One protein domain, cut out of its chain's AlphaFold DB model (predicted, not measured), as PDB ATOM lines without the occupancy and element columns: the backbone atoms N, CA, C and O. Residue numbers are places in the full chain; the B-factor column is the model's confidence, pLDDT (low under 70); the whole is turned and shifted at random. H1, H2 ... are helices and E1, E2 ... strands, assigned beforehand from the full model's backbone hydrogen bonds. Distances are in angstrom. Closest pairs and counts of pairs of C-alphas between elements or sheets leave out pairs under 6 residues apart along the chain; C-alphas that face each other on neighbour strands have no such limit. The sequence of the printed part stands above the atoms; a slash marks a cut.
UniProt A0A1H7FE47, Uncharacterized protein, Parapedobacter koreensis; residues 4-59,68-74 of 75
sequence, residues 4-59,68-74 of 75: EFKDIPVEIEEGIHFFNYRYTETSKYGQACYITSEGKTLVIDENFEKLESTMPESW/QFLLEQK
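This is residues 4 to 59 and 68 to 74 of the 75 residues of an uncharacterized protein of Parapedobacter koreensis (UniProt A0A1H7FE47). One strongly twisted sheet of five strands makes the body, a meander E1 E2 E3 E4 E5, each strand the antiparallel neighbour of the one before. A short helix, H1, follows beyond a cut, not on the sheet. The printed part has 63 residues, is mostly strand and compact, with a radius of gyration of the C-alphas of 11.6 A and spans of 33 by 27 by 18 A.

E2, residues 15 to 27, 31.2 A, bends by 73 degrees at residue 24. E1, residues 4 to 12, 21.2 A, begins at C-alpha 4 (227.911, 203.276, 224.623) and bends by 65 degrees at residue 7. E3 is residues 30 to 37, 22.1 A; E4, 40 to 45, 17.3 A; E5, 50 to 53, 7.2 A. H1, residues 68 to 72, 6.2 A, ends at C-alpha 72 (223.296, 215.369, 218.924).

Four hairpins join the strands; within hydrogen-bond range are N 10 and O 17 of E1 and E2, 2.9 A, N 22 and O 34 of E2 and E3, 2.8 A, N 35 and O 42 of E3 and E4, 2.8 A, and N 43 and O 52 of E4 and E5, 2.8 A. H1 is only just apart from edge strand E1, closest C-alphas 8.4 A. In H1 every O i to N i+4 pair is within range.

The C-alphas farthest apart, of Glu 14 and Thr 26, are 33.4 A apart. Residues 60 to 67 are not printed; C-alphas 59 and 68 are 14.7 A apart. No printed residue is under 70 in pLDDT.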
ATOM      1  N   GLU A   4     228.778 204.441 224.611       92.62
ATOM      2  CA  GLU A   4     227.911 203.276 224.623       92.62
ATOM      3  C   GLU A   4     226.473 203.696 224.938       92.62
ATOM      4  O   GLU A   4     226.224 204.446 225.886       92.62
ATOM      5  N   PHE A   5     225.534 203.210 224.131       93.81
ATOM      6  CA  PHE A   5     224.095 203.328 224.344       93.81
ATOM      7  C   PHE A   5     223.504 201.921 224.298       93.81
ATOM      8  O   PHE A   5     223.741 201.194 223.333       93.81
ATOM      9  N   LYS A   6     222.763 201.526 225.335       95.06
ATOM     10  CA  LYS A   6     222.210 200.170 225.470       95.06
ATOM     11  C   LYS A   6     220.698 200.175 225.391       95.06
ATOM     12  O   LYS A   6     220.078 201.147 225.818       95.06
ATOM     13  N   ASP A   7     220.153 199.083 224.863       95.19
ATOM     14  CA  ASP A   7     218.721 198.791 224.800       95.19
ATOM     15  C   ASP A   7     217.909 199.974 224.259       95.19
ATOM     16  O   ASP A   7     216.878 200.370 224.804       95.19
ATOM     17  N   ILE A   8     218.401 200.576 223.177       96.69
ATOM     18  CA  ILE A   8     217.747 201.714 222.544       96.69
ATOM     19  C   ILE A   8     216.604 201.196 221.670       96.69
ATOM     20  O   ILE A   8     216.868 200.459 220.716       96.69
ATOM     21  N   PRO A   9     215.350 201.598 221.942       96.75
ATOM     22  CA  PRO A   9     214.228 201.217 221.105       96.75
ATOM     23  C   PRO A   9     214.269 201.994 219.788       96.75
ATOM     24  O   PRO A   9     214.373 203.230 219.772       96.75
ATOM     25  N   VAL A  10     214.153 201.260 218.688       96.44
ATOM     26  CA  VAL A  10     214.011 201.789 217.332       96.44
ATOM     27  C   VAL A  10     212.787 201.139 216.708       96.44
ATOM     28  O   VAL A  10     212.667 199.915 216.682       96.44
ATOM     29  N   GLU A  11     211.872 201.972 216.225       94.56
ATOM     30  CA  GLU A  11     210.733 201.525 215.433       94.56
ATOM     31  C   GLU A  11     211.197 201.267 213.995       94.56
ATOM     32  O   GLU A  11     211.777 202.138 213.343       94.56
ATOM     33  N   ILE A  12     210.971 200.045 213.532       92.56
ATOM     34  CA  ILE A  12     211.216 199.581 212.166       92.56
ATOM     35  C   ILE A  12     209.927 198.936 211.636       92.56
ATOM     36  O   ILE A  12     208.980 198.738 212.390       92.56
ATOM     37  N   GLU A  13     209.867 198.600 210.344       85.62
ATOM     38  CA  GLU A  13     208.632 198.097 209.705       85.62
ATOM     39  C   GLU A  13     208.001 196.883 210.417       85.62
ATOM     40  O   GLU A  13     206.783 196.726 210.411       85.62
ATOM     41  N   GLU A  14     208.818 196.040 211.051       86.75
ATOM     42  CA  GLU A  14     208.396 194.818 211.751       86.75
ATOM     43  C   GLU A  14     208.006 195.055 213.226       86.75
ATOM     44  O   GLU A  14     207.522 194.137 213.890       86.75
ATOM     45  N   GLY A  15     208.176 196.279 213.741       92.25
ATOM     46  CA  GLY A  15     207.863 196.662 215.117       92.25
ATOM     47  C   GLY A  15     209.007 197.388 215.825       92.25
ATOM     48  O   GLY A  15     209.915 197.938 215.206       92.25
ATOM     49  N   ILE A  16     208.960 197.413 217.157       94.81
ATOM     50  CA  ILE A  16     210.023 198.006 217.977       94.81
ATOM     51  C   ILE A  16     211.075 196.942 218.269       94.81
ATOM     52  O   ILE A  16     210.771 195.921 218.885       94.81
ATOM     53  N   HIS A  17     212.321 197.224 217.897       95.25
ATOM     54  CA  HIS A  17     213.479 196.403 218.243       95.25
ATOM     55  C   HIS A  17     214.477 197.209 219.074       95.25
ATOM     56  O   HIS A  17     214.545 198.438 218.988       95.25
ATOM     57  N   PHE A  18     215.255 196.509 219.897       96.25
ATOM     58  CA  PHE A  18     216.231 197.114 220.800       96.25
ATOM     59  C   PHE A  18     217.643 196.958 220.247       96.25
ATOM     60  O   PHE A  18     218.055 195.855 219.881       96.25
ATOM     61  N   PHE A  19     218.386 198.061 220.203       96.69
ATOM     62  CA  PHE A  19     219.729 198.121 219.638       96.69
ATOM     63  C   PHE A  19     220.738 198.637 220.657       96.69
ATOM     64  O   PHE A  19     220.473 199.571 221.416       96.69
ATOM     65  N   ASN A  20     221.929 198.051 220.622       96.88
ATOM     66  CA  ASN A  20     223.089 198.538 221.353       96.88
ATOM     67  C   ASN A  20     224.039 199.223 220.378       96.88
ATOM     68  O   ASN A  20     224.390 198.633 219.356       96.88
ATOM     69  N   TYR A  21     224.489 200.425 220.722       95.56
ATOM     70  CA  TYR A  21     225.440 201.216 219.953       95.56
ATOM     71  C   TYR A  21     226.732 201.356 220.747       95.56
ATOM     72  O   TYR A  21     226.712 201.817 221.889       95.56
ATOM     73  N   ARG A  22     227.862 201.006 220.136       94.31
ATOM     74  CA  ARG A  22     229.194 201.169 220.717       94.31
ATOM     75  C   ARG A  22     230.104 201.886 219.734       94.31
ATOM     76  O   ARG A  22     230.539 201.308 218.741       94.31
ATOM     77  N   TYR A  23     230.398 203.139 220.032       90.19
ATOM     78  CA  TYR A  23     231.318 203.971 219.277       90.19
ATOM     79  C   TYR A  23     232.735 203.838 219.836       90.19
ATOM     80  O   TYR A  23     232.932 203.997 221.043       90.19
ATOM     81  N   THR A  24     233.712 203.562 218.977       87.50
ATOM     82  CA  THR A  24     235.127 203.450 219.359       87.50
ATOM     83  C   THR A  24     236.022 204.068 218.286       87.50
ATOM     84  O   THR A  24     235.738 203.981 217.095       87.50
ATOM     85  N   GLU A  25     237.111 204.705 218.714       78.81
ATOM     86  CA  GLU A  25     238.132 205.291 217.831       78.81
ATOM     87  C   GLU A  25     239.224 204.283 217.448       78.81
ATOM     88  O   GLU A  25     239.962 204.491 216.486       78.81
ATOM     89  N   THR A  26     239.332 203.179 218.188       77.25
ATOM     90  CA  THR A  26     240.399 202.186 218.041       77.25
ATOM     91  C   THR A  26     239.819 200.853 217.599       77.25
ATOM     92  O   THR A  26     239.729 199.902 218.375       77.25
ATOM     93  N   SER A  27     239.405 200.775 216.336       80.25
ATOM     94  CA  SER A  27     238.935 199.529 215.731       80.25
ATOM     95  C   SER A  27     239.733 199.146 214.485       80.25
ATOM     96  O   SER A  27     240.547 199.927 213.994       80.25
ATOM     97  N   LYS A  28     239.481 197.946 213.930       83.44
ATOM     98  CA  LYS A  28     240.096 197.500 212.661       83.44
ATOM     99  C   LYS A  28     239.799 198.443 211.479       83.44
ATOM    100  O   LYS A  28     240.502 198.390 210.479       83.44
ATOM    101  N   TYR A  29     238.782 199.296 211.615       81.19
ATOM    102  CA  TYR A  29     238.375 200.309 210.640       81.19
ATOM    103  C   TYR A  29     238.760 201.742 211.049       81.19
ATOM    104  O   TYR A  29     238.304 202.693 210.428       81.19
ATOM    105  N   GLY A  30     239.558 201.921 212.106       85.75
ATOM    106  CA  GLY A  30     239.716 203.226 212.750       85.75
ATOM    107  C   GLY A  30     238.481 203.570 213.584       85.75
ATOM    108  O   GLY A  30     237.996 202.720 214.343       85.75
ATOM    109  N   GLN A  31     237.976 204.794 213.437       88.19
ATOM    110  CA  GLN A  31     236.785 205.266 214.135       88.19
ATOM    111  C   GLN A  31     235.521 204.637 213.542       88.19
ATOM    112  O   GLN A  31     235.236 204.784 212.357       88.19
ATOM    113  N   ALA A  32     234.778 203.897 214.365       93.50
ATOM    114  CA  ALA A  32     233.602 203.158 213.921       93.50
ATOM    115  C   ALA A  32     232.543 203.029 215.019       93.50
ATOM    116  O   ALA A  32     232.850 202.955 216.217       93.50
ATOM    117  N   CYS A  33     231.286 202.915 214.596       94.00
ATOM    118  CA  CYS A  33     230.174 202.544 215.459       94.00
ATOM    119  C   CYS A  33     229.741 201.102 215.188       94.00
ATOM    120  O   CYS A  33     229.403 200.740 214.062       94.00
ATOM    121  N   TYR A  34     229.729 200.291 216.242       95.19
ATOM    122  CA  TYR A  34     229.226 198.925 216.240       95.19
ATOM    123  C   TYR A  34     227.806 198.920 216.778       95.19
ATOM    124  O   TYR A  34     227.567 199.314 217.919       95.19
ATOM    125  N   ILE A  35     226.880 198.437 215.966       96.25
ATOM    126  CA  ILE A  35     225.460 198.410 216.272       96.25
ATOM    127  C   ILE A  35     225.008 196.961 216.282       96.25
ATOM    128  O   ILE A  35     225.227 196.238 215.312       96.25
ATOM    129  N   THR A  36     224.404 196.513 217.377       96.94
ATOM    130  CA  THR A  36     224.036 195.103 217.561       96.94
ATOM    131  C   THR A  36     222.606 194.955 218.055       96.94
ATOM    132  O   THR A  36     222.137 195.754 218.864       96.94
ATOM    133  N   SER A  37     221.912 193.936 217.553       95.69
ATOM    134  CA  SER A  37     220.572 193.541 217.998       95.69
ATOM    135  C   SER A  37     220.287 192.114 217.549       95.69
ATOM    136  O   SER A  37     220.587 191.771 216.408       95.69
ATOM    137  N   GLU A  38     219.745 191.272 218.435       91.25
ATOM    138  CA  GLU A  38     219.303 189.902 218.108       91.25
ATOM    139  C   GLU A  38     220.347 189.056 217.342       91.25
ATOM    140  O   GLU A  38     220.026 188.353 216.383       91.25
ATOM    141  N   GLY A  39     221.631 189.170 217.704       92.62
ATOM    142  CA  GLY A  39     222.731 188.476 217.016       92.62
ATOM    143  C   GLY A  39     223.101 189.041 215.635       92.62
ATOM    144  O   GLY A  39     224.036 188.550 215.005       92.62
ATOM    145  N   LYS A  40     222.417 190.089 215.166       94.88
ATOM    146  CA  LYS A  40     222.752 190.844 213.954       94.88
ATOM    147  C   LYS A  40     223.663 192.018 214.295       94.88
ATOM    148  O   LYS A  40     223.639 192.545 215.409       94.88
ATOM    149  N   THR A  41     224.485 192.431 213.339       96.12
ATOM    150  CA  THR A  41     225.458 193.516 213.508       96.12
ATOM    151  C   THR A  41     225.445 194.451 212.303       96.12
ATOM    152  O   THR A  41     225.284 194.020 211.161       96.12
ATOM    153  N   LEU A  42     225.624 195.738 212.561       96.06
ATOM    154  CA  LEU A  42     225.911 196.775 211.582       96.06
ATOM    155  C   LEU A  42     227.119 197.567 212.088       96.06
ATOM    156  O   LEU A  42     227.148 197.984 213.242       96.06
ATOM    157  N   VAL A  43     228.113 197.752 211.231       95.44
ATOM    158  CA  VAL A  43     229.288 198.582 211.490       95.44
ATOM    159  C   VAL A  43     229.276 199.731 210.497       95.44
ATOM    160  O   VAL A  43     229.174 199.499 209.288       95.44
ATOM    161  N   ILE A  44     229.379 200.949 211.014       95.25
ATOM    162  CA  ILE A  44     229.448 202.176 210.218       95.25
ATOM    163  C   ILE A  44     230.673 203.003 210.601       95.25
ATOM    164  O   ILE A  44     231.164 202.887 211.729       95.25
ATOM    165  N   ASP A  45     231.163 203.810 209.667       92.75
ATOM    166  CA  ASP A  45     232.248 204.763 209.908       92.75
ATOM    167  C   ASP A  45     231.740 206.095 210.500       92.75
ATOM    168  O   ASP A  45     230.568 206.246 210.856       92.75
ATOM    169  N   GLU A  46     232.642 207.070 210.623       87.56
ATOM    170  CA  GLU A  46     232.354 208.432 211.094       87.56
ATOM    171  C   GLU A  46     231.384 209.224 210.197       87.56
ATOM    172  O   GLU A  46     230.720 210.145 210.672       87.56
ATOM    173  N   ASN A  47     231.267 208.849 208.921       90.25
ATOM    174  CA  ASN A  47     230.359 209.452 207.947       90.25
ATOM    175  C   ASN A  47     229.012 208.714 207.883       90.25
ATOM    176  O   ASN A  47     228.177 209.035 207.041       90.25
ATOM    177  N   PHE A  48     228.782 207.758 208.793       90.44
ATOM    178  CA  PHE A  48     227.630 206.855 208.812       90.44
ATOM    179  C   PHE A  48     227.543 205.935 207.583       90.44
ATOM    180  O   PHE A  48     226.493 205.337 207.324       90.44
ATOM    181  N   GLU A  49     228.647 205.763 206.857       91.94
ATOM    182  CA  GLU A  49     228.734 204.847 205.726       91.94
ATOM    183  C   GLU A  49     228.888 203.406 206.218       91.94
ATOM    184  O   GLU A  49     229.569 203.108 207.203       91.94
ATOM    185  N   LYS A  50     228.236 202.475 205.519       93.69
ATOM    186  CA  LYS A  50     228.244 201.052 205.880       93.69
ATOM    187  C   LYS A  50     229.616 200.434 205.612       93.69
ATOM    188  O   LYS A  50     230.012 200.289 204.458       93.69
ATOM    189  N   LEU A  51     230.248 199.918 206.664       92.44
ATOM    190  CA  LEU A  51     231.482 199.133 206.583       92.44
ATOM    191  C   LEU A  51     231.204 197.624 206.526       92.44
ATOM    192  O   LEU A  51     231.766 196.909 205.699       92.44
ATOM    193  N   GLU A  52     230.321 197.126 207.395       94.25
ATOM    194  CA  GLU A  52     229.970 195.701 207.504       94.25
ATOM    195  C   GLU A  52     228.520 195.570 207.993       94.25
ATOM    196  O   GLU A  52     228.069 196.373 208.807       94.25
ATOM    197  N   SER A  53     227.746 194.595 207.508       95.44
ATOM    198  CA  SER A  53     226.382 194.411 208.013       95.44
ATOM    199  C   SER A  53     225.817 193.018 207.765       95.44
ATOM    200  O   SER A  53     225.891 192.503 206.652       95.44
ATOM    201  N   THR A  54     225.175 192.467 208.793       96.06
ATOM    202  CA  THR A  54     224.290 191.294 208.725       96.06
ATOM    203  C   THR A  54     222.818 191.663 208.953       96.06
ATOM    204  O   THR A  54     221.950 190.794 208.944       96.06
ATOM    205  N   MET A  55     222.524 192.952 209.171       93.44
ATOM    206  CA  MET A  55     221.167 193.467 209.362       93.44
ATOM    207  C   MET A  55     220.451 193.690 208.018       93.44
ATOM    208  O   MET A  55     221.106 194.073 207.039       93.44
ATOM    209  N   PRO A  56     219.114 193.520 207.966       93.00
ATOM    210  CA  PRO A  56     218.312 193.880 206.799       93.00
ATOM    211  C   PRO A  56     218.523 195.339 206.383       93.00
ATOM    212  O   PRO A  56     218.678 196.215 207.231       93.00
ATOM    213  N   GLU A  57     218.511 195.622 205.075       91.56
ATOM    214  CA  GLU A  57     218.679 196.993 204.561       91.56
ATOM    215  C   GLU A  57     217.581 197.944 205.077       91.56
ATOM    216  O   GLU A  57     217.881 199.088 205.412       91.56
ATOM    217  N   SER A  58     216.343 197.458 205.246       92.19
ATOM    218  CA  SER A  58     215.215 198.241 205.782       92.19
ATOM    219  C   SER A  58     215.446 198.741 207.211       92.19
ATOM    220  O   SER A  58     214.932 199.790 207.590       92.19
ATOM    221  N   TRP A  59     216.258 198.039 208.003       93.62
ATOM    222  CA  TRP A  59     216.526 198.404 209.393       93.62
ATOM    223  C   TRP A  59     217.553 199.538 209.507       93.62
ATOM    224  O   TRP A  59     217.557 200.284 210.485       93.62
ATOM    225  N   GLN A  68     222.257 209.217 215.193       93.00
ATOM    226  CA  GLN A  68     222.512 210.639 214.953       93.00
ATOM    227  C   GLN A  68     221.820 211.503 216.007       93.00
ATOM    228  O   GLN A  68     222.482 212.301 216.669       93.00
ATOM    229  N   PHE A  69     220.534 211.248 216.261       93.62
ATOM    230  CA  PHE A  69     219.791 211.924 217.322       93.62
ATOM    231  C   PHE A  69     220.463 211.775 218.700       93.62
ATOM    232  O   PHE A  69     220.627 212.755 219.421       93.62
ATOM    233  N   LEU A  70     220.892 210.565 219.077       92.00
ATOM    234  CA  LEU A  70     221.560 210.327 220.364       92.00
ATOM    235  C   LEU A  70     222.893 211.078 220.496       92.00
ATOM    236  O   LEU A  70     223.222 211.552 221.585       92.00
ATOM    237  N   LEU A  71     223.660 211.179 219.408       88.81
ATOM    238  CA  LEU A  71     224.929 211.907 219.379       88.81
ATOM    239  C   LEU A  71     224.720 213.425 219.447       88.81
ATOM    240  O   LEU A  71     225.504 214.111 220.101       88.81
ATOM    241  N   GLU A  72     223.660 213.950 218.830       90.12
ATOM    242  CA  GLU A  72     223.296 215.369 218.924       90.12
ATOM    243  C   GLU A  72     222.879 215.772 220.339       90.12
ATOM    244  O   GLU A  72     223.301 216.820 220.813       90.12
ATOM    245  N   GLN A  73     222.128 214.926 221.052       86.00
ATOM    246  CA  GLN A  73     221.727 215.185 222.447       86.00
ATOM    247  C   GLN A  73     222.900 215.146 223.445       86.00
ATOM    248  O   GLN A  73     222.736 215.511 224.609       86.00
ATOM    249  N   LYS A  74     224.068 214.649 223.025       73.69
ATOM    250  CA  LYS A  74     225.286 214.565 223.845       73.69
ATOM    251  C   LYS A  74     226.240 215.748 223.651       73.69
ATOM    252  O   LYS A  74     227.187 215.844 224.432       73.69
TER     253      LYS A  74